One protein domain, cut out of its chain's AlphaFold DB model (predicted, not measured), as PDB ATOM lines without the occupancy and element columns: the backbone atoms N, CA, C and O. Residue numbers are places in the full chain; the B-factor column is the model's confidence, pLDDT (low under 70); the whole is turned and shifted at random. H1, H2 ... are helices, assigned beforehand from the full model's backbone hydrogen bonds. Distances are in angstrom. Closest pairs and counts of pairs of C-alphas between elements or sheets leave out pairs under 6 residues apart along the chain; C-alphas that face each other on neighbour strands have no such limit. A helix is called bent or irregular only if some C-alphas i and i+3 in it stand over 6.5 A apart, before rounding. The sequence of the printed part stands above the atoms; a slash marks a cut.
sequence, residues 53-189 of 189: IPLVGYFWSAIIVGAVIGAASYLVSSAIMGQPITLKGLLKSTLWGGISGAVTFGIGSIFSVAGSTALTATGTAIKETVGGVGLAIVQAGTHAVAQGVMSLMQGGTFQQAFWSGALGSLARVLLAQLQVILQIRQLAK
ATOM      1  N   ILE A  53      -1.080 -16.625 -66.375       53.78
ATOM      2  CA  ILE A  53       0.087 -17.314 -66.951       53.78
ATOM      3  C   ILE A  53       1.044 -17.889 -65.882       53.78
ATOM      4  O   ILE A  53       1.476 -19.035 -66.051       53.78
ATOM      5  N   PRO A  54       1.353 -17.204 -64.758       61.34
ATOM      6  CA  PRO A  54       2.227 -17.793 -63.745       61.34
ATOM      7  C   PRO A  54       1.604 -19.009 -63.045       61.34
ATOM      8  O   PRO A  54       2.322 -19.955 -62.735       61.34
ATOM      9  N   LEU A  55       0.281 -19.043 -62.838       65.38
ATOM     10  CA  LEU A  55      -0.381 -20.139 -62.120       65.38
ATOM     11  C   LEU A  55      -0.216 -21.481 -62.841       65.38
ATOM     12  O   LEU A  55       0.069 -22.489 -62.199       65.38
ATOM     13  N   VAL A  56      -0.341 -21.489 -64.170       69.38
ATOM     14  CA  VAL A  56      -0.163 -22.701 -64.985       69.38
ATOM     15  C   VAL A  56       1.288 -23.181 -64.928       69.38
ATOM     16  O   VAL A  56       1.532 -24.371 -64.738       69.38
ATOM     17  N   GLY A  57       2.261 -22.266 -65.018       74.44
ATOM     18  CA  GLY A  57       3.682 -22.604 -64.885       74.44
ATOM     19  C   GLY A  57       4.026 -23.177 -63.506       74.44
ATOM     20  O   GLY A  57       4.669 -24.225 -63.407       74.44
ATOM     21  N   TYR A  58       3.537 -22.543 -62.439       77.50
ATOM     22  CA  TYR A  58       3.732 -23.032 -61.075       77.50
ATOM     23  C   TYR A  58       3.035 -24.374 -60.835       77.50
ATOM     24  O   TYR A  58       3.616 -25.251 -60.195       77.50
ATOM     25  N   PHE A  59       1.854 -24.587 -61.410       82.00
ATOM     26  CA  PHE A  59       1.144 -25.859 -61.322       82.00
ATOM     27  C   PHE A  59       1.939 -27.013 -61.952       82.00
ATOM     28  O   PHE A  59       2.138 -28.047 -61.312       82.00
ATOM     29  N   TRP A  60       2.480 -26.826 -63.161       79.75
ATOM     30  CA  TRP A  60       3.350 -27.829 -63.787       79.75
ATOM     31  C   TRP A  60       4.629 -28.067 -62.983       79.75
ATOM     32  O   TRP A  60       5.038 -29.216 -62.812       79.75
ATOM     33  N   SER A  61       5.227 -27.011 -62.421       81.94
ATOM     34  CA  SER A  61       6.394 -27.157 -61.544       81.94
ATOM     35  C   SER A  61       6.073 -27.994 -60.300       81.94
ATOM     36  O   SER A  61       6.863 -28.856 -59.929       81.94
ATOM     37  N   ALA A  62       4.886 -27.826 -59.710       86.31
ATOM     38  CA  ALA A  62       4.454 -28.600 -58.553       86.31
ATOM     39  C   ALA A  62       4.244 -30.083 -58.883       86.31
ATOM     40  O   ALA A  62       4.608 -30.941 -58.077       86.31
ATOM     41  N   ILE A  63       3.724 -30.400 -60.073       90.88
ATOM     42  CA  ILE A  63       3.633 -31.783 -60.562       90.88
ATOM     43  C   ILE A  63       5.030 -32.388 -60.701       90.88
ATOM     44  O   ILE A  63       5.263 -33.498 -60.230       90.88
ATOM     45  N   ILE A  64       5.970 -31.670 -61.316       90.75
ATOM     46  CA  ILE A  64       7.336 -32.169 -61.524       90.75
ATOM     47  C   ILE A  64       8.036 -32.388 -60.179       90.75
ATOM     48  O   ILE A  64       8.588 -33.461 -59.944       90.75
ATOM     49  N   VAL A  65       7.972 -31.412 -59.271       89.75
ATOM     50  CA  VAL A  65       8.546 -31.523 -57.923       89.75
ATOM     51  C   VAL A  65       7.917 -32.694 -57.172       89.75
ATOM     52  O   VAL A  65       8.638 -33.520 -56.616       89.75
ATOM     53  N   GLY A  66       6.590 -32.819 -57.207       89.88
ATOM     54  CA  GLY A  66       5.884 -33.942 -56.607       89.88
ATOM     55  C   GLY A  66       6.338 -35.284 -57.182       89.88
ATOM     56  O   GLY A  66       6.590 -36.224 -56.431       89.88
ATOM     57  N   ALA A  67       6.503 -35.372 -58.501       93.06
ATOM     58  CA  ALA A  67       6.951 -36.579 -59.186       93.06
ATOM     59  C   ALA A  67       8.381 -36.973 -58.791       93.06
ATOM     60  O   ALA A  67       8.634 -38.140 -58.493       93.06
ATOM     61  N   VAL A  68       9.294 -36.000 -58.709       93.75
ATOM     62  CA  VAL A  68      10.674 -36.207 -58.241       93.75
ATOM     63  C   VAL A  68      10.692 -36.681 -56.788       93.75
ATOM     64  O   VAL A  68      11.392 -37.643 -56.472       93.75
ATOM     65  N   ILE A  69       9.893 -36.063 -55.912       91.88
ATOM     66  CA  ILE A  69       9.765 -36.492 -54.513       91.88
ATOM     67  C   ILE A  69       9.224 -37.924 -54.449       91.88
ATOM     68  O   ILE A  69       9.798 -38.754 -53.756       91.88
ATOM     69  N   GLY A  70       8.177 -38.251 -55.211       92.19
ATOM     70  CA  GLY A  70       7.605 -39.598 -55.250       92.19
ATOM     71  C   GLY A  70       8.588 -40.665 -55.748       92.19
ATOM     72  O   GLY A  70       8.645 -41.769 -55.199       92.19
ATOM     73  N   ALA A  71       9.410 -40.341 -56.747       90.81
ATOM     74  CA  ALA A  71      10.499 -41.203 -57.203       90.81
ATOM     75  C   ALA A  71      11.548 -41.408 -56.098       90.81
ATOM     76  O   ALA A  71      11.881 -42.545 -55.758       90.81
ATOM     77  N   ALA A  72      12.021 -40.318 -55.489       91.12
ATOM     78  CA  ALA A  72      13.019 -40.353 -54.424       91.12
ATOM     79  C   ALA A  72      12.525 -41.134 -53.197       91.12
ATOM     80  O   ALA A  72      13.244 -41.991 -52.687       91.12
ATOM     81  N   SER A  73      11.279 -40.916 -52.762       89.62
ATOM     82  CA  SER A  73      10.667 -41.652 -51.652       89.62
ATOM     83  C   SER A  73      10.611 -43.157 -51.917       89.62
ATOM     84  O   SER A  73      10.862 -43.938 -51.003       89.62
ATOM     85  N   TYR A  74      10.347 -43.583 -53.158       91.62
ATOM     86  CA  TYR A  74      10.375 -45.005 -53.517       91.62
ATOM     87  C   TYR A  74      11.784 -45.593 -53.476       91.62
ATOM     88  O   TYR A  74      11.961 -46.695 -52.957       91.62
ATOM     89  N   LEU A  75      12.790 -44.870 -53.973       90.62
ATOM     90  CA  LEU A  75      14.184 -45.317 -53.918       90.62
ATOM     91  C   LEU A  75      14.672 -45.444 -52.470       90.62
ATOM     92  O   LEU A  75      15.245 -46.468 -52.108       90.62
ATOM     93  N   VAL A  76      14.373 -44.452 -51.628       91.94
ATOM     94  CA  VAL A  76      14.699 -44.468 -50.193       91.94
ATOM     95  C   VAL A  76      13.988 -45.622 -49.489       91.94
ATOM     96  O   VAL A  76      14.624 -46.394 -48.778       91.94
ATOM     97  N   SER A  77      12.686 -45.796 -49.724       87.25
ATOM     98  CA  SER A  77      11.920 -46.891 -49.124       87.25
ATOM     99  C   SER A  77      12.427 -48.260 -49.584       87.25
ATOM    100  O   SER A  77      12.522 -49.171 -48.767       87.25
ATOM    101  N   SER A  78      12.796 -48.410 -50.858       88.81
ATOM    102  CA  SER A  78      13.337 -49.665 -51.396       88.81
ATOM    103  C   SER A  78      14.715 -49.984 -50.811       88.81
ATOM    104  O   SER A  78      14.975 -51.137 -50.476       88.81
ATOM    105  N   ALA A  79      15.565 -48.969 -50.613       89.12
ATOM    106  CA  ALA A  79      16.873 -49.118 -49.979       89.12
ATOM    107  C   ALA A  79      16.769 -49.500 -48.494       89.12
ATOM    108  O   ALA A  79      17.497 -50.376 -48.037       89.12
ATOM    109  N   ILE A  80      15.840 -48.889 -47.747       93.25
ATOM    110  CA  ILE A  80      15.621 -49.198 -46.323       93.25
ATOM    111  C   ILE A  80      15.010 -50.594 -46.147       93.25
ATOM    112  O   ILE A  80      15.403 -51.336 -45.253       93.25
ATOM    113  N   MET A  81      14.045 -50.960 -46.992       90.12
ATOM    114  CA  MET A  81      13.296 -52.218 -46.864       90.12
ATOM    115  C   MET A  81      13.965 -53.400 -47.582       90.12
ATOM    116  O   MET A  81      13.405 -54.498 -47.594       90.12
ATOM    117  N   GLY A  82      15.129 -53.186 -48.209       83.62
ATOM    118  CA  GLY A  82      15.870 -54.211 -48.952       83.62
ATOM    119  C   GLY A  82      15.100 -54.801 -50.138       83.62
ATOM    120  O   GLY A  82      15.342 -55.941 -50.524       83.62
ATOM    121  N   GLN A  83      14.137 -54.059 -50.691       83.31
ATOM    122  CA  GLN A  83      13.290 -54.529 -51.786       83.31
ATOM    123  C   GLN A  83      13.934 -54.211 -53.141       83.31
ATOM    124  O   GLN A  83      14.511 -53.132 -53.307       83.31
ATOM    125  N   PRO A  84      13.817 -55.101 -54.144       85.25
ATOM    126  CA  PRO A  84      14.333 -54.822 -55.474       85.25
ATOM    127  C   PRO A  84      13.607 -53.620 -56.090       85.25
ATOM    128  O   PRO A  84      12.377 -53.519 -56.052       85.25
ATOM    129  N   ILE A  85      14.376 -52.716 -56.699       89.06
ATOM    130  CA  ILE A  85      13.829 -51.569 -57.427       89.06
ATOM    131  C   ILE A  85      13.119 -52.101 -58.671       89.06
ATOM    132  O   ILE A  85      13.742 -52.647 -59.580       89.06
ATOM    133  N   THR A  86      11.802 -51.926 -58.723       92.31
ATOM    134  CA  THR A  86      10.995 -52.310 -59.882       92.31
ATOM    135  C   THR A  86      10.607 -51.077 -60.683       92.31
ATOM    136  O   THR A  86      10.187 -50.063 -60.123       92.31
ATOM    137  N   LEU A  87      10.667 -51.177 -62.014       89.94
ATOM    138  CA  LEU A  87      10.241 -50.089 -62.900       89.94
ATOM    139  C   LEU A  87       8.768 -49.713 -62.668       89.94
ATOM    140  O   LEU A  87       8.407 -48.540 -62.659       89.94
ATOM    141  N   LYS A  88       7.919 -50.715 -62.407       90.25
ATOM    142  CA  LYS A  88       6.499 -50.523 -62.086       90.25
ATOM    143  C   LYS A  88       6.302 -49.748 -60.779       90.25
ATOM    144  O   LYS A  88       5.404 -48.913 -60.717       90.25
ATOM    145  N   GLY A  89       7.109 -50.020 -59.751       89.44
ATOM    146  CA  GLY A  89       7.067 -49.301 -58.477       89.44
ATOM    147  C   GLY A  89       7.518 -47.851 -58.624       89.44
ATOM    148  O   GLY A  89       6.795 -46.950 -58.207       89.44
ATOM    149  N   LEU A  90       8.637 -47.633 -59.322       91.75
ATOM    150  CA  LEU A  90       9.181 -46.302 -59.587       91.75
ATOM    151  C   LEU A  90       8.216 -45.435 -60.403       91.75
ATOM    152  O   LEU A  90       7.969 -44.281 -60.063       91.75
ATOM    153  N   LEU A  91       7.628 -45.986 -61.467       92.62
ATOM    154  CA  LEU A  91       6.665 -45.256 -62.289       92.62
ATOM    155  C   LEU A  91       5.404 -44.907 -61.488       92.62
ATOM    156  O   LEU A  91       4.946 -43.768 -61.526       92.62
ATOM    157  N   LYS A  92       4.862 -45.862 -60.724       90.88
ATOM    158  CA  LYS A  92       3.701 -45.612 -59.861       90.88
ATOM    159  C   LYS A  92       3.988 -44.538 -58.816       90.88
ATOM    160  O   LYS A  92       3.146 -43.668 -58.619       90.88
ATOM    161  N   SER A  93       5.147 -44.579 -58.160       90.81
ATOM    162  CA  SER A  93       5.493 -43.602 -57.127       90.81
ATOM    163  C   SER A  93       5.719 -42.209 -57.714       90.81
ATOM    164  O   SER A  93       5.301 -41.224 -57.119       90.81
ATOM    165  N   THR A  94       6.298 -42.129 -58.913       92.62
ATOM    166  CA  THR A  94       6.489 -40.881 -59.663       92.62
ATOM    167  C   THR A  94       5.141 -40.274 -60.065       92.62
ATOM    168  O   THR A  94       4.900 -39.092 -59.839       92.62
ATOM    169  N   LEU A  95       4.219 -41.084 -60.601       93.88
ATOM    170  CA  LEU A  95       2.865 -40.644 -60.960       93.88
ATOM    171  C   LEU A  95       2.089 -40.139 -59.736       93.88
ATOM    172  O   LEU A  95       1.560 -39.028 -59.754       93.88
ATOM    173  N   TRP A  96       2.057 -40.921 -58.652       90.06
ATOM    174  CA  TRP A  96       1.373 -40.521 -57.420       90.06
ATOM    175  C   TRP A  96       2.031 -39.328 -56.736       90.06
ATOM    176  O   TRP A  96       1.328 -38.477 -56.191       90.06
ATOM    177  N   GLY A  97       3.356 -39.225 -56.818       91.62
ATOM    178  CA  GLY A  97       4.101 -38.050 -56.396       91.62
ATOM    179  C   GLY A  97       3.642 -36.802 -57.143       91.62
ATOM    180  O   GLY A  97       3.338 -35.792 -56.513       91.62
ATOM    181  N   GLY A  98       3.512 -36.876 -58.471       92.62
ATOM    182  CA  GLY A  98       3.055 -35.752 -59.289       92.62
ATOM    183  C   GLY A  98       1.621 -35.322 -58.979       92.62
ATOM    184  O   GLY A  98       1.361 -34.130 -58.807       92.62
ATOM    185  N   ILE A  99       0.702 -36.282 -58.821       92.75
ATOM    186  CA  ILE A  99      -0.688 -36.007 -58.416       92.75
ATOM    187  C   ILE A  99      -0.721 -35.355 -57.026       92.75
ATOM    188  O   ILE A  99      -1.389 -34.340 -56.832       92.75
ATOM    189  N   SER A 100       0.038 -35.890 -56.065       90.25
ATOM    190  CA  SER A 100       0.146 -35.321 -54.716       90.25
ATOM    191  C   SER A 100       0.712 -33.894 -54.736       90.25
ATOM    192  O   SER A 100       0.212 -33.017 -54.025       90.25
ATOM    193  N   GLY A 101       1.701 -33.631 -55.596       88.94
ATOM    194  CA  GLY A 101       2.268 -32.301 -55.823       88.94
ATOM    195  C   GLY A 101       1.235 -31.300 -56.343       88.94
ATOM    196  O   GLY A 101       1.102 -30.214 -55.779       88.94
ATOM    197  N   ALA A 102       0.440 -31.686 -57.346       89.81
ATOM    198  CA  ALA A 102      -0.653 -30.865 -57.873       89.81
ATOM    199  C   ALA A 102      -1.709 -30.539 -56.811       89.81
ATOM    200  O   ALA A 102      -2.090 -29.379 -56.646       89.81
ATOM    201  N   VAL A 103      -2.167 -31.550 -56.066       90.50
ATOM    202  CA  VAL A 103      -3.176 -31.382 -55.009       90.50
ATOM    203  C   VAL A 103      -2.648 -30.468 -53.903       90.50
ATOM    204  O   VAL A 103      -3.330 -29.532 -53.489       90.50
ATOM    205  N   THR A 104      -1.409 -30.690 -53.460       88.50
ATOM    206  CA  THR A 104      -0.774 -29.873 -52.417       88.50
ATOM    207  C   THR A 104      -0.601 -28.427 -52.866       88.50
ATOM    208  O   THR A 104      -0.864 -27.517 -52.082       88.50
ATOM    209  N   PHE A 105      -0.227 -28.191 -54.125       88.75
ATOM    210  CA  PHE A 105      -0.159 -26.847 -54.689       88.75
ATOM    211  C   PHE A 105      -1.535 -26.183 -54.780       88.75
ATOM    212  O   PHE A 105      -1.671 -25.016 -54.420       88.75
ATOM    213  N   GLY A 106      -2.569 -26.912 -55.209       87.06
ATOM    214  CA  GLY A 106      -3.940 -26.396 -55.268       87.06
ATOM    215  C   GLY A 106      -4.440 -25.934 -53.898       87.06
ATOM    216  O   GLY A 106      -4.927 -24.818 -53.757       87.06
ATOM    217  N   ILE A 107      -4.235 -26.744 -52.857       88.00
ATOM    218  CA  ILE A 107      -4.587 -26.364 -51.481       88.00
ATOM    219  C   ILE A 107      -3.695 -25.210 -51.003       88.00
ATOM    220  O   ILE A 107      -4.179 -24.222 -50.454       88.00
ATOM    221  N   GLY A 108      -2.387 -25.309 -51.239       85.75
ATOM    222  CA  GLY A 108      -1.411 -24.307 -50.832       85.75
ATOM    223  C   GLY A 108      -1.705 -22.927 -51.412       85.75
ATOM    224  O   GLY A 108      -1.685 -21.961 -50.670       85.75
ATOM    225  N   SER A 109      -2.047 -22.832 -52.695       82.62
ATOM    226  CA  SER A 109      -2.331 -21.563 -53.382       82.62
ATOM    227  C   SER A 109      -3.621 -20.877 -52.919       82.62
ATOM    228  O   SER A 109      -3.686 -19.645 -52.940       82.62
ATOM    229  N   ILE A 110      -4.612 -21.644 -52.444       82.62
ATOM    230  CA  ILE A 110      -5.827 -21.105 -51.809       82.62
ATOM    231  C   ILE A 110      -5.500 -20.533 -50.427       82.62
ATOM    232  O   ILE A 110      -5.924 -19.430 -50.103       82.62
ATOM    233  N   PHE A 111      -4.749 -21.269 -49.601       83.00
ATOM    234  CA  PHE A 111      -4.562 -20.939 -48.180       83.00
ATOM    235  C   PHE A 111      -3.217 -20.262 -47.847       83.00
ATOM    236  O   PHE A 111      -2.964 -19.931 -46.685       83.00
ATOM    237  N   SER A 112      -2.334 -20.038 -48.823       73.19
ATOM    238  CA  SER A 112      -1.070 -19.325 -48.618       73.19
ATOM    239  C   SER A 112      -1.324 -17.830 -48.515       73.19
ATOM    240  O   SER A 112      -1.669 -17.201 -49.502       73.19
ATOM    241  N   VAL A 113      -1.057 -17.221 -47.363       57.06
ATOM    242  CA  VAL A 113      -1.202 -15.762 -47.164       57.06
ATOM    243  C   VAL A 113      -0.021 -14.966 -47.767       57.06
ATOM    244  O   VAL A 113       0.174 -13.803 -47.443       57.06
ATOM    245  N   ALA A 114       0.804 -15.593 -48.613       52.31
ATOM    246  CA  ALA A 114       2.094 -15.066 -49.074       52.31
ATOM    247  C   ALA A 114       2.177 -14.801 -50.595       52.31
ATOM    248  O   ALA A 114       3.267 -14.554 -51.101       52.31
ATOM    249  N   GLY A 115       1.063 -14.846 -51.340       54.81
ATOM    250  CA  GLY A 115       1.061 -14.649 -52.797       54.81
ATOM    251  C   GLY A 115      -0.085 -13.766 -53.294       54.81
ATOM    252  O   GLY A 115      -1.209 -13.874 -52.828       54.81
ATOM    253  N   SER A 116       0.173 -12.897 -54.269       53.53
ATOM    254  CA  SER A 116      -0.830 -12.020 -54.892       53.53
ATOM    255  C   SER A 116      -1.509 -12.692 -56.093       53.53
ATOM    256  O   SER A 116      -1.535 -12.136 -57.188       53.53
ATOM    257  N   THR A 117      -2.006 -13.923 -55.932       61.47
ATOM    258  CA  THR A 117      -2.757 -14.614 -56.999       61.47
ATOM    259  C   THR A 117      -4.261 -14.546 -56.738       61.47
ATOM    260  O   THR A 117      -4.686 -14.460 -55.587       61.47
ATOM    261  N   ALA A 118      -5.084 -14.632 -57.791       61.53
ATOM    262  CA  ALA A 118      -6.549 -14.630 -57.670       61.53
ATOM    263  C   ALA A 118      -7.079 -15.723 -56.719       61.53
ATOM    264  O   ALA A 118      -8.107 -15.546 -56.077       61.53
ATOM    265  N   LEU A 119      -6.353 -16.837 -56.588       67.75
ATOM    266  CA  LEU A 119      -6.731 -17.947 -55.718       67.75
ATOM    267  C   LEU A 119      -6.403 -17.678 -54.238       67.75
ATOM    268  O   LEU A 119      -7.122 -18.130 -53.351       67.75
ATOM    269  N   THR A 120      -5.382 -16.861 -53.974       70.69
ATOM    270  CA  THR A 120      -5.051 -16.382 -52.627       70.69
ATOM    271  C   THR A 120      -6.088 -15.386 -52.097       70.69
ATOM    272  O   THR A 120      -6.339 -15.356 -50.893       70.69
ATOM    273  N   ALA A 121      -6.757 -14.638 -52.984       70.62
ATOM    274  CA  ALA A 121      -7.861 -13.749 -52.611       70.62
ATOM    275  C   ALA A 121      -9.056 -14.515 -52.000       70.62
ATOM    276  O   ALA A 121      -9.728 -14.025 -51.093       70.62
ATOM    277  N   THR A 122      -9.285 -15.758 -52.431       75.12
ATOM    278  CA  THR A 122     -10.270 -16.648 -51.798       75.12
ATOM    279  C   THR A 122      -9.860 -16.990 -50.364       75.12
ATOM    280  O   THR A 122     -10.686 -16.944 -49.455       75.12
ATOM    281  N   GLY A 123      -8.576 -17.279 -50.128       78.50
ATOM    282  CA  GLY A 123      -8.047 -17.532 -48.787       78.50
ATOM    283  C   GLY A 123      -8.157 -16.330 -47.854       78.50
ATOM    284  O   GLY A 123      -8.498 -16.494 -46.681       78.50
ATOM    285  N   THR A 124      -7.915 -15.119 -48.362       79.50
ATOM    286  CA  THR A 124      -8.078 -13.886 -47.578       79.50
ATOM    287  C   THR A 124      -9.544 -13.615 -47.252       79.50
ATOM    288  O   THR A 124      -9.841 -13.335 -46.096       79.50
ATOM    289  N   ALA A 125     -10.468 -13.813 -48.198       81.50
ATOM    290  CA  ALA A 125     -11.906 -13.662 -47.950       81.50
ATOM    291  C   ALA A 125     -12.429 -14.653 -46.888       81.50
ATOM    292  O   ALA A 125     -13.199 -14.289 -45.994       81.50
ATOM    293  N   ILE A 126     -11.959 -15.906 -46.928       82.31
ATOM    294  CA  ILE A 126     -12.266 -16.897 -45.885       82.31
ATOM    295  C   ILE A 126     -11.701 -16.422 -44.543       82.31
ATOM    296  O   ILE A 126     -12.419 -16.410 -43.546       82.31
ATOM    297  N   LYS A 127     -10.436 -15.980 -44.504       84.75
ATOM    298  CA  LYS A 127      -9.793 -15.481 -43.279       84.75
ATOM    299  C   LYS A 127     -10.550 -14.308 -42.658       84.75
ATOM    300  O   LYS A 127     -10.659 -14.253 -41.438       84.75
ATOM    301  N   GLU A 128     -11.047 -13.387 -43.471       86.06
ATOM    302  CA  GLU A 128     -11.828 -12.235 -43.013       86.06
ATOM    303  C   GLU A 128     -13.176 -12.657 -42.419       86.06
ATOM    304  O   GLU A 128     -13.622 -12.070 -41.438       86.06
ATOM    305  N   THR A 129     -13.782 -13.722 -42.949       85.56
ATOM    306  CA  THR A 129     -15.079 -14.228 -42.478       85.56
ATOM    307  C   THR A 129     -14.961 -15.073 -41.206       85.56
ATOM    308  O   THR A 129     -15.778 -14.943 -40.297       85.56
ATOM    309  N   VAL A 130     -13.964 -15.964 -41.126       85.12
ATOM    310  CA  VAL A 130     -13.857 -16.969 -40.043       85.12
ATOM    311  C   VAL A 130     -12.661 -16.764 -39.104       85.12
ATOM    312  O   VAL A 130     -12.442 -17.547 -38.178       85.12
ATOM    313  N   GLY A 131     -11.868 -15.717 -39.321       86.12
ATOM    314  CA  GLY A 131     -10.656 -15.436 -38.558       86.12
ATOM    315  C   GLY A 131      -9.502 -16.402 -38.857       86.12
ATOM    316  O   GLY A 131      -9.633 -17.399 -39.568       86.12
ATOM    317  N   GLY A 132      -8.326 -16.123 -38.286       83.44
ATOM    318  CA  GLY A 132      -7.117 -16.928 -38.519       83.44
ATOM    319  C   GLY A 132      -7.221 -18.377 -38.025       83.44
ATOM    320  O   GLY A 132      -6.708 -19.285 -38.675       83.44
ATOM    321  N   VAL A 133      -7.923 -18.605 -36.910       84.25
ATOM    322  CA  VAL A 133      -8.184 -19.958 -36.385       84.25
ATOM    323  C   VAL A 133      -9.193 -20.699 -37.265       84.25
ATOM    324  O   VAL A 133      -8.967 -21.859 -37.598       84.25
ATOM    325  N   GLY A 134     -10.264 -20.032 -37.709       85.69
ATOM    326  CA  GLY A 134     -11.235 -20.635 -38.623       85.69
ATOM    327  C   GLY A 134     -10.609 -21.011 -39.965       85.69
ATOM    328  O   GLY A 134     -10.836 -22.114 -40.456       85.69
ATOM    329  N   LEU A 135      -9.735 -20.157 -40.511       88.38
ATOM    330  CA  LEU A 135      -8.976 -20.458 -41.726       88.38
ATOM    331  C   LEU A 135      -8.142 -21.737 -41.565       88.38
ATOM    332  O   LEU A 135      -8.133 -22.581 -42.459       88.38
ATOM    333  N   ALA A 136      -7.479 -21.909 -40.417       89.12
ATOM    334  CA  ALA A 136      -6.693 -23.105 -40.123       89.12
ATOM    335  C   ALA A 136      -7.553 -24.379 -40.063       89.12
ATOM    336  O   ALA A 136      -7.125 -25.426 -40.551       89.12
ATOM    337  N   ILE A 137      -8.768 -24.294 -39.514       90.44
ATOM    338  CA  ILE A 137      -9.719 -25.414 -39.458       90.44
ATOM    339  C   ILE A 137     -10.220 -25.772 -40.861       90.44
ATOM    340  O   ILE A 137     -10.221 -26.945 -41.230       90.44
ATOM    341  N   VAL A 138     -10.592 -24.778 -41.673       91.31
ATOM    342  CA  VAL A 138     -11.038 -24.995 -43.061       91.31
ATOM    343  C   VAL A 138      -9.912 -25.590 -43.909       91.31
ATOM    344  O   VAL A 138     -10.125 -26.555 -44.651       91.31
ATOM    345  N   GLN A 139      -8.691 -25.076 -43.755       91.75
ATOM    346  CA  GLN A 139      -7.510 -25.638 -44.400       91.75
ATOM    347  C   GLN A 139      -7.284 -27.092 -43.958       91.75
ATOM    348  O   GLN A 139      -7.047 -27.960 -44.801       91.75
ATOM    349  N   ALA A 140      -7.399 -27.387 -42.661       92.75
ATOM    350  CA  ALA A 140      -7.253 -28.742 -42.143       92.75
ATOM    351  C   ALA A 140      -8.320 -29.700 -42.682       92.75
ATOM    352  O   ALA A 140      -7.977 -30.811 -43.073       92.75
ATOM    353  N   GLY A 141      -9.579 -29.265 -42.783       93.81
ATOM    354  CA  GLY A 141     -10.647 -30.041 -43.417       93.81
ATOM    355  C   GLY A 141     -10.362 -30.323 -44.894       93.81
ATOM    356  O   GLY A 141     -10.527 -31.450 -45.355       93.81
ATOM    357  N   THR A 142      -9.839 -29.333 -45.621       93.06
ATOM    358  CA  THR A 142      -9.448 -29.499 -47.029       93.06
ATOM    359  C   THR A 142      -8.305 -30.510 -47.174       93.06
ATOM    360  O   THR A 142      -8.381 -31.407 -48.014       93.06
ATOM    361  N   HIS A 143      -7.275 -30.435 -46.322       94.25
ATOM    362  CA  HIS A 143      -6.206 -31.440 -46.283       94.25
ATOM    363  C   HIS A 143      -6.727 -32.827 -45.890       94.25
ATOM    364  O   HIS A 143      -6.301 -33.812 -46.483       94.25
ATOM    365  N   ALA A 144      -7.654 -32.921 -44.937       94.88
ATOM    366  CA  ALA A 144      -8.248 -34.180 -44.497       94.88
ATOM    367  C   ALA A 144      -8.974 -34.894 -45.643       94.88
ATOM    368  O   ALA A 144      -8.710 -36.062 -45.923       94.88
ATOM    369  N   VAL A 145      -9.841 -34.175 -46.361       95.44
ATOM    370  CA  VAL A 145     -10.561 -34.721 -47.519       95.44
ATOM    371  C   VAL A 145      -9.582 -35.117 -48.619       95.44
ATOM    372  O   VAL A 145      -9.664 -36.231 -49.132       95.44
ATOM    373  N   ALA A 146      -8.620 -34.251 -48.942       94.19
ATOM    374  CA  ALA A 146      -7.629 -34.537 -49.973       94.19
ATOM    375  C   ALA A 146      -6.799 -35.786 -49.647       94.19
ATOM    376  O   ALA A 146      -6.661 -36.665 -50.492       94.19
ATOM    377  N   GLN A 147      -6.294 -35.911 -48.418       93.94
ATOM    378  CA  GLN A 147      -5.527 -37.085 -47.993       93.94
ATOM    379  C   GLN A 147      -6.393 -38.349 -47.945       93.94
ATOM    380  O   GLN A 147      -5.952 -39.408 -48.388       93.94
ATOM    381  N   GLY A 148      -7.645 -38.244 -47.492       94.69
ATOM    382  CA  GLY A 148      -8.603 -39.346 -47.515       94.69
ATOM    383  C   GLY A 148      -8.862 -39.878 -48.928       94.69
ATOM    384  O   GLY A 148      -8.774 -41.084 -49.159       94.69
ATOM    385  N   VAL A 149      -9.127 -38.988 -49.891       93.19
ATOM    386  CA  VAL A 149      -9.339 -39.352 -51.304       93.19
ATOM    387  C   VAL A 149      -8.070 -39.951 -51.911       93.19
ATOM    388  O   VAL A 149      -8.134 -41.009 -52.534       93.19
ATOM    389  N   MET A 150      -6.909 -39.335 -51.680       93.25
ATOM    390  CA  MET A 150      -5.627 -39.837 -52.187       93.25
ATOM    391  C   MET A 150      -5.295 -41.231 -51.648       93.25
ATOM    392  O   MET A 150      -4.796 -42.074 -52.389       93.25
ATOM    393  N   SER A 151      -5.621 -41.494 -50.382       93.94
ATOM    394  CA  SER A 151      -5.470 -42.815 -49.774       93.94
ATOM    395  C   SER A 151      -6.362 -43.854 -50.447       93.94
ATOM    396  O   SER A 151      -5.864 -44.902 -50.852       93.94
ATOM    397  N   LEU A 152      -7.647 -43.548 -50.673       93.38
ATOM    398  CA  LEU A 152      -8.556 -44.450 -51.393       93.38
ATOM    399  C   LEU A 152      -8.051 -44.769 -52.804       93.38
ATOM    400  O   LEU A 152      -8.077 -45.924 -53.227       93.38
ATOM    401  N   MET A 153      -7.533 -43.767 -53.516       89.31
ATOM    402  CA  MET A 153      -6.975 -43.945 -54.859       89.31
ATOM    403  C   MET A 153      -5.720 -44.836 -54.882       89.31
ATOM    404  O   MET A 153      -5.431 -45.472 -55.896       89.31
ATOM    405  N   GLN A 154      -4.988 -44.911 -53.769       90.38
ATOM    406  CA  GLN A 154      -3.811 -45.768 -53.599       90.38
ATOM    407  C   GLN A 154      -4.145 -47.131 -52.965       90.38
ATOM    408  O   GLN A 154      -3.241 -47.942 -52.760       90.38
ATOM    409  N   GLY A 155      -5.425 -47.412 -52.690       89.56
ATOM    410  CA  GLY A 155      -5.889 -48.652 -52.056       89.56
ATOM    411  C   GLY A 155      -5.764 -48.673 -50.526       89.56
ATOM    412  O   GLY A 155      -5.859 -49.740 -49.923       89.56
ATOM    413  N   GLY A 156      -5.528 -47.521 -49.898       92.69
ATOM    414  CA  GLY A 156      -5.490 -47.343 -48.449       92.69
ATOM    415  C   GLY A 156      -6.861 -47.051 -47.834       92.69
ATOM    416  O   GLY A 156      -7.895 -47.044 -48.505       92.69
ATOM    417  N   THR A 157      -6.882 -46.791 -46.523       96.19
ATOM    418  CA  THR A 157      -8.121 -46.460 -45.805       96.19
ATOM    419  C   THR A 157      -8.358 -44.949 -45.761       96.19
ATOM    420  O   THR A 157      -7.450 -44.163 -45.471       96.19
ATOM    421  N   PHE A 158      -9.600 -44.530 -46.029       94.31
ATOM    422  CA  PHE A 158      -9.982 -43.115 -45.986       94.31
ATOM    423  C   PHE A 158      -9.812 -42.527 -44.586       94.31
ATOM    424  O   PHE A 158      -9.217 -41.469 -44.432       94.31
ATOM    425  N   GLN A 159     -10.325 -43.212 -43.558       95.81
ATOM    426  CA  GLN A 159     -10.402 -42.666 -42.199       95.81
ATOM    427  C   GLN A 159      -9.023 -42.353 -41.610       95.81
ATOM    428  O   GLN A 159      -8.844 -41.288 -41.022       95.81
ATOM    429  N   GLN A 160      -8.045 -43.246 -41.789       93.88
ATOM    430  CA  GLN A 160      -6.691 -43.020 -41.276       93.88
ATOM    431  C   GLN A 160      -6.050 -41.810 -41.956       93.88
ATOM    432  O   GLN A 160      -5.518 -40.936 -41.276       93.88
ATOM    433  N   ALA A 161      -6.166 -41.727 -43.282       94.50
ATOM    434  CA  ALA A 161      -5.590 -40.634 -44.054       94.50
ATOM    435  C   ALA A 161      -6.320 -39.296 -43.846       94.50
ATOM    436  O   ALA A 161      -5.696 -38.236 -43.846       94.50
ATOM    437  N   PHE A 162      -7.633 -39.338 -43.615       95.75
ATOM    438  CA  PHE A 162      -8.433 -38.171 -43.268       95.75
ATOM    439  C   PHE A 162      -7.950 -37.556 -41.957       95.75
ATOM    440  O   PHE A 162      -7.609 -36.372 -41.912       95.75
ATOM    441  N   TRP A 163      -7.851 -38.364 -40.899       94.50
ATOM    442  CA  TRP A 163      -7.400 -37.877 -39.598       94.50
ATOM    443  C   TRP A 163      -5.930 -37.474 -39.610       94.50
ATOM    444  O   TRP A 163      -5.593 -36.435 -39.043       94.50
ATOM    445  N   SER A 164      -5.058 -38.213 -40.302       94.12
ATOM    446  CA  SER A 164      -3.654 -37.812 -40.435       94.12
ATOM    447  C   SER A 164      -3.511 -36.491 -41.197       94.12
ATOM    448  O   SER A 164      -2.699 -35.651 -40.814       94.12
ATOM    449  N   GLY A 165      -4.323 -36.274 -42.237       92.44
ATOM    450  CA  GLY A 165      -4.363 -35.025 -42.996       92.44
ATOM    451  C   GLY A 165      -4.874 -33.842 -42.171       92.44
ATOM    452  O   GLY A 165      -4.238 -32.785 -42.156       92.44
ATOM    453  N   ALA A 166      -5.975 -34.030 -41.435       94.19
ATOM    454  CA  ALA A 166      -6.547 -33.011 -40.554       94.19
ATOM    455  C   ALA A 166      -5.556 -32.599 -39.457       94.19
ATOM    456  O   ALA A 166      -5.211 -31.423 -39.311       94.19
ATOM    457  N   LEU A 167      -5.069 -33.585 -38.701       94.25
ATOM    458  CA  LEU A 167      -4.198 -33.366 -37.553       94.25
ATOM    459  C   LEU A 167      -2.834 -32.837 -37.985       94.25
ATOM    460  O   LEU A 167      -2.321 -31.921 -37.350       94.25
ATOM    461  N   GLY A 168      -2.277 -33.339 -39.091       93.06
ATOM    462  CA  GLY A 168      -1.021 -32.834 -39.644       93.06
ATOM    463  C   GLY A 168      -1.104 -31.352 -40.017       93.06
ATOM    464  O   GLY A 168      -0.206 -30.574 -39.690       93.06
ATOM    465  N   SER A 169      -2.214 -30.927 -40.631       92.50
ATOM    466  CA  SER A 169      -2.431 -29.519 -40.976       92.50
ATOM    467  C   SER A 169      -2.569 -28.627 -39.737       92.50
ATOM    468  O   SER A 169      -1.969 -27.551 -39.690       92.50
ATOM    469  N   LEU A 170      -3.316 -29.065 -38.718       91.81
ATOM    470  CA  LEU A 170      -3.486 -28.309 -37.469       91.81
ATOM    471  C   LEU A 170      -2.195 -28.245 -36.645       91.81
ATOM    472  O   LEU A 170      -1.853 -27.187 -36.117       91.81
ATOM    473  N   ALA A 171      -1.444 -29.347 -36.580       91.00
ATOM    474  CA  ALA A 171      -0.172 -29.416 -35.867       91.00
ATOM    475  C   ALA A 171       0.823 -28.381 -36.402       91.00
ATOM    476  O   ALA A 171       1.473 -27.687 -35.622       91.00
ATOM    477  N   ARG A 172       0.889 -28.197 -37.727       87.25
ATOM    478  CA  ARG A 172       1.727 -27.163 -38.354       87.25
ATOM    479  C   ARG A 172       1.385 -25.755 -37.860       87.25
ATOM    480  O   ARG A 172       2.288 -24.962 -37.606       87.25
ATOM    481  N   VAL A 173       0.097 -25.440 -37.714       85.31
ATOM    482  CA  VAL A 173      -0.358 -24.125 -37.234       85.31
ATOM    483  C   VAL A 173       0.017 -23.922 -35.768       85.31
ATOM    484  O   VAL A 173       0.528 -22.862 -35.409       85.31
ATOM    485  N   LEU A 174      -0.172 -24.946 -34.935       84.75
ATOM    486  CA  LEU A 174       0.209 -24.896 -33.526       84.75
ATOM    487  C   LEU A 174       1.723 -24.695 -33.353       84.75
ATOM    488  O   LEU A 174       2.149 -23.870 -32.547       84.75
ATOM    489  N   LEU A 175       2.534 -25.399 -34.148       86.25
ATOM    490  CA  LEU A 175       3.991 -25.256 -34.137       86.25
ATOM    491  C   LEU A 175       4.431 -23.844 -34.533       86.25
ATOM    492  O   LEU A 175       5.299 -23.275 -33.872       86.25
ATOM    493  N   ALA A 176       3.804 -23.250 -35.551       84.81
ATOM    494  CA  ALA A 176       4.099 -21.877 -35.953       84.81
ATOM    495  C   ALA A 176       3.791 -20.869 -34.828       84.81
ATOM    496  O   ALA A 176       4.596 -19.981 -34.559       84.81
ATOM    497  N   GLN A 177       2.668 -21.036 -34.121       82.25
ATOM    498  CA  GLN A 177       2.311 -20.192 -32.971       82.25
ATOM    499  C   GLN A 177       3.322 -20.331 -31.823       82.25
ATOM    500  O   GLN A 177       3.774 -19.335 -31.260       82.25
ATOM    501  N   LEU A 178       3.733 -21.562 -31.511       85.44
ATOM    502  CA  LEU A 178       4.733 -21.829 -30.475       85.44
ATOM    503  C   LEU A 178       6.093 -21.200 -30.807       85.44
ATOM    504  O   LEU A 178       6.727 -20.626 -29.924       85.44
ATOM    505  N   GLN A 179       6.534 -21.265 -32.066       85.25
ATOM    506  CA  GLN A 179       7.796 -20.656 -32.499       85.25
ATOM    507  C   GLN A 179       7.802 -19.136 -32.313       85.25
ATOM    508  O   GLN A 179       8.783 -18.594 -31.807       85.25
ATOM    509  N   VAL A 180       6.699 -18.457 -32.643       86.25
ATOM    510  CA  VAL A 180       6.557 -17.008 -32.430       86.25
ATOM    511  C   VAL A 180       6.643 -16.662 -30.942       86.25
ATOM    512  O   VAL A 180       7.389 -15.763 -30.556       86.25
ATOM    513  N   ILE A 181       5.944 -17.411 -30.085       86.94
ATOM    514  CA  ILE A 181       5.984 -17.205 -28.628       86.94
ATOM    515  C   ILE A 181       7.411 -17.386 -28.087       86.94
ATOM    516  O   ILE A 181       7.871 -16.597 -27.259       86.94
ATOM    517  N   LEU A 182       8.134 -18.403 -28.563       87.50
ATOM    518  CA  LEU A 182       9.515 -18.653 -28.154       87.50
ATOM    519  C   LEU A 182      10.470 -17.548 -28.619       87.50
ATOM    520  O   LEU A 182      11.316 -17.132 -27.830       87.50
ATOM    521  N   GLN A 183      10.315 -17.036 -29.842       86.69
ATOM    522  CA  GLN A 183      11.105 -15.905 -30.341       86.69
ATOM    523  C   GLN A 183      10.878 -14.642 -29.505       86.69
ATOM    524  O   GLN A 183      11.843 -14.012 -29.081       86.69
ATOM    525  N   ILE A 184       9.623 -14.313 -29.185       87.75
ATOM    526  CA  ILE A 184       9.293 -13.174 -28.309       87.75
ATOM    527  C   ILE A 184       9.952 -13.347 -26.936       87.75
ATOM    528  O   ILE A 184      10.544 -12.414 -26.400       87.75
ATOM    529  N   ARG A 185       9.909 -14.561 -26.378       85.69
ATOM    530  CA  ARG A 185      10.521 -14.860 -25.078       85.69
ATOM    531  C   ARG A 185      12.052 -14.767 -25.092       85.69
ATOM    532  O   ARG A 185      12.631 -14.489 -24.047       85.69
ATOM    533  N   GLN A 186      12.698 -15.025 -26.228       86.44
ATOM    534  CA  GLN A 186      14.147 -14.861 -26.381       86.44
ATOM    535  C   GLN A 186      14.559 -13.401 -26.579       86.44
ATOM    536  O   GLN A 186      15.626 -13.032 -26.114       86.44
ATOM    537  N   LEU A 187      13.717 -12.577 -27.209       81.44
ATOM    538  CA  LEU A 187      13.957 -11.138 -27.382       81.44
ATOM    539  C   LEU A 187      13.660 -10.314 -26.118       81.44
ATOM    540  O   LEU A 187      14.140  -9.195 -25.986       81.44
ATOM    541  N   ALA A 188      12.852 -10.852 -25.200       80.88
ATOM    542  CA  ALA A 188      12.525 -10.227 -23.919       80.88
ATOM    543  C   ALA A 188      13.556 -10.506 -22.801       80.88
ATOM    544  O   ALA A 188      13.307 -10.152 -21.647       80.88
ATOM    545  N   LYS A 189      14.670 -11.176 -23.117       68.00
ATOM    546  CA  LYS A 189      15.810 -11.426 -22.224       68.00
ATOM    547  C   LYS A 189      17.040 -10.706 -22.752       68.00
ATOM    548  O   LYS A 189      17.835 -10.266 -21.898       68.00
TER     549      LYS A 189
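AT A GLANCE: This is residues 53 to 189 of the 189 residues of an uncharacterized protein of Chryseobacterium taklimakanense (UniProt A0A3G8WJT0). Two helical hairpins meet loosely side by side: in one, H1 and H2 cross as an X near their middles; in the other, H4 packs on H3b, the long arm of the bent helix H3, and residues 175 to 189, of which 175 to 187 belong to H4, stick out. H2 and H3b, one from each hairpin, join the two, and the short arm H3a packs on both at one end. The printed part has 137 residues with four named helices, H1, H2, H3 and H4 along the chain, and no named strand; the class is all helix. The whole is loose, with a radius of gyration of the C-alphas of 17.8 A, and spans 53 by 42 by 29 A.

IN THESE COORDINATES: Look first at H3, residues 118 to 153, the longest helix by residues with 36, assigned as one helix by its hydrogen bonds but bent: C-alphas 129 and 132 are 9.3 A apart. Its arm H3a is residues 118 to 129; its arm H3b, residues 132 to 153, is 31.6 A long. Find C-alpha 132 at (-7.117, -16.928, -38.519), where H3b begins. H2 is residues 87 to 111, 35.9 A long. H1 is residues 53 to 80, 41.0 A long, from C-alpha 53 at (0.087, -17.314, -66.951). H4 is residues 158 to 187, 44.1 A long, ending at C-alpha 187 at (13.957, -11.138, -27.382).

HOW THE PARTS SIT: Start at H3b, which touches H2 with a shallow tilt of 22 degrees, opposite ways; H2 does this with residues 100 to 111 alone, and the closest C-alphas, of Phe 111 and Gln 139, are 6.7 A apart. H3b and H4 are a hairpin at a steep tilt of 36 degrees, only just past shallow, with C-alphas of Ala 144 and Phe 162 closest at 4.2 A. H3a touches H3b at a steep tilt of 54 degrees, closest at the C-alphas of Lys 127 and Leu 135, 5.3 A. H3a also touches H2, H3a with residues 119 to 124 alone and H2 with residues 109 to 111 alone; the C-alphas of Ile 110 and Thr 120 are closest, 4.9 A apart. H1 and H2 are a hairpin at a steep tilt of 44 degrees, closest at the C-alphas of Ala 67 and Gly 98, 4.0 A. The helix packing is mostly crossed, with 1 of 5 touching pairs at a shallow tilt. H1 is apart from H3a, H3b and H4. In H1, H2 and H3b every O i to N i+4 pair is within hydrogen-bond range; in H3a 6 of 8 are, in H4 25 of 26.

THE WHOLE: The C-alphas farthest apart, of Lys 88 and Lys 189, are 56.6 A apart. The printed part has no cut and no long link; H3 to H4 is tight. Look for pLDDT under 70 at residues 53 to 56, 113 to 119 and 189.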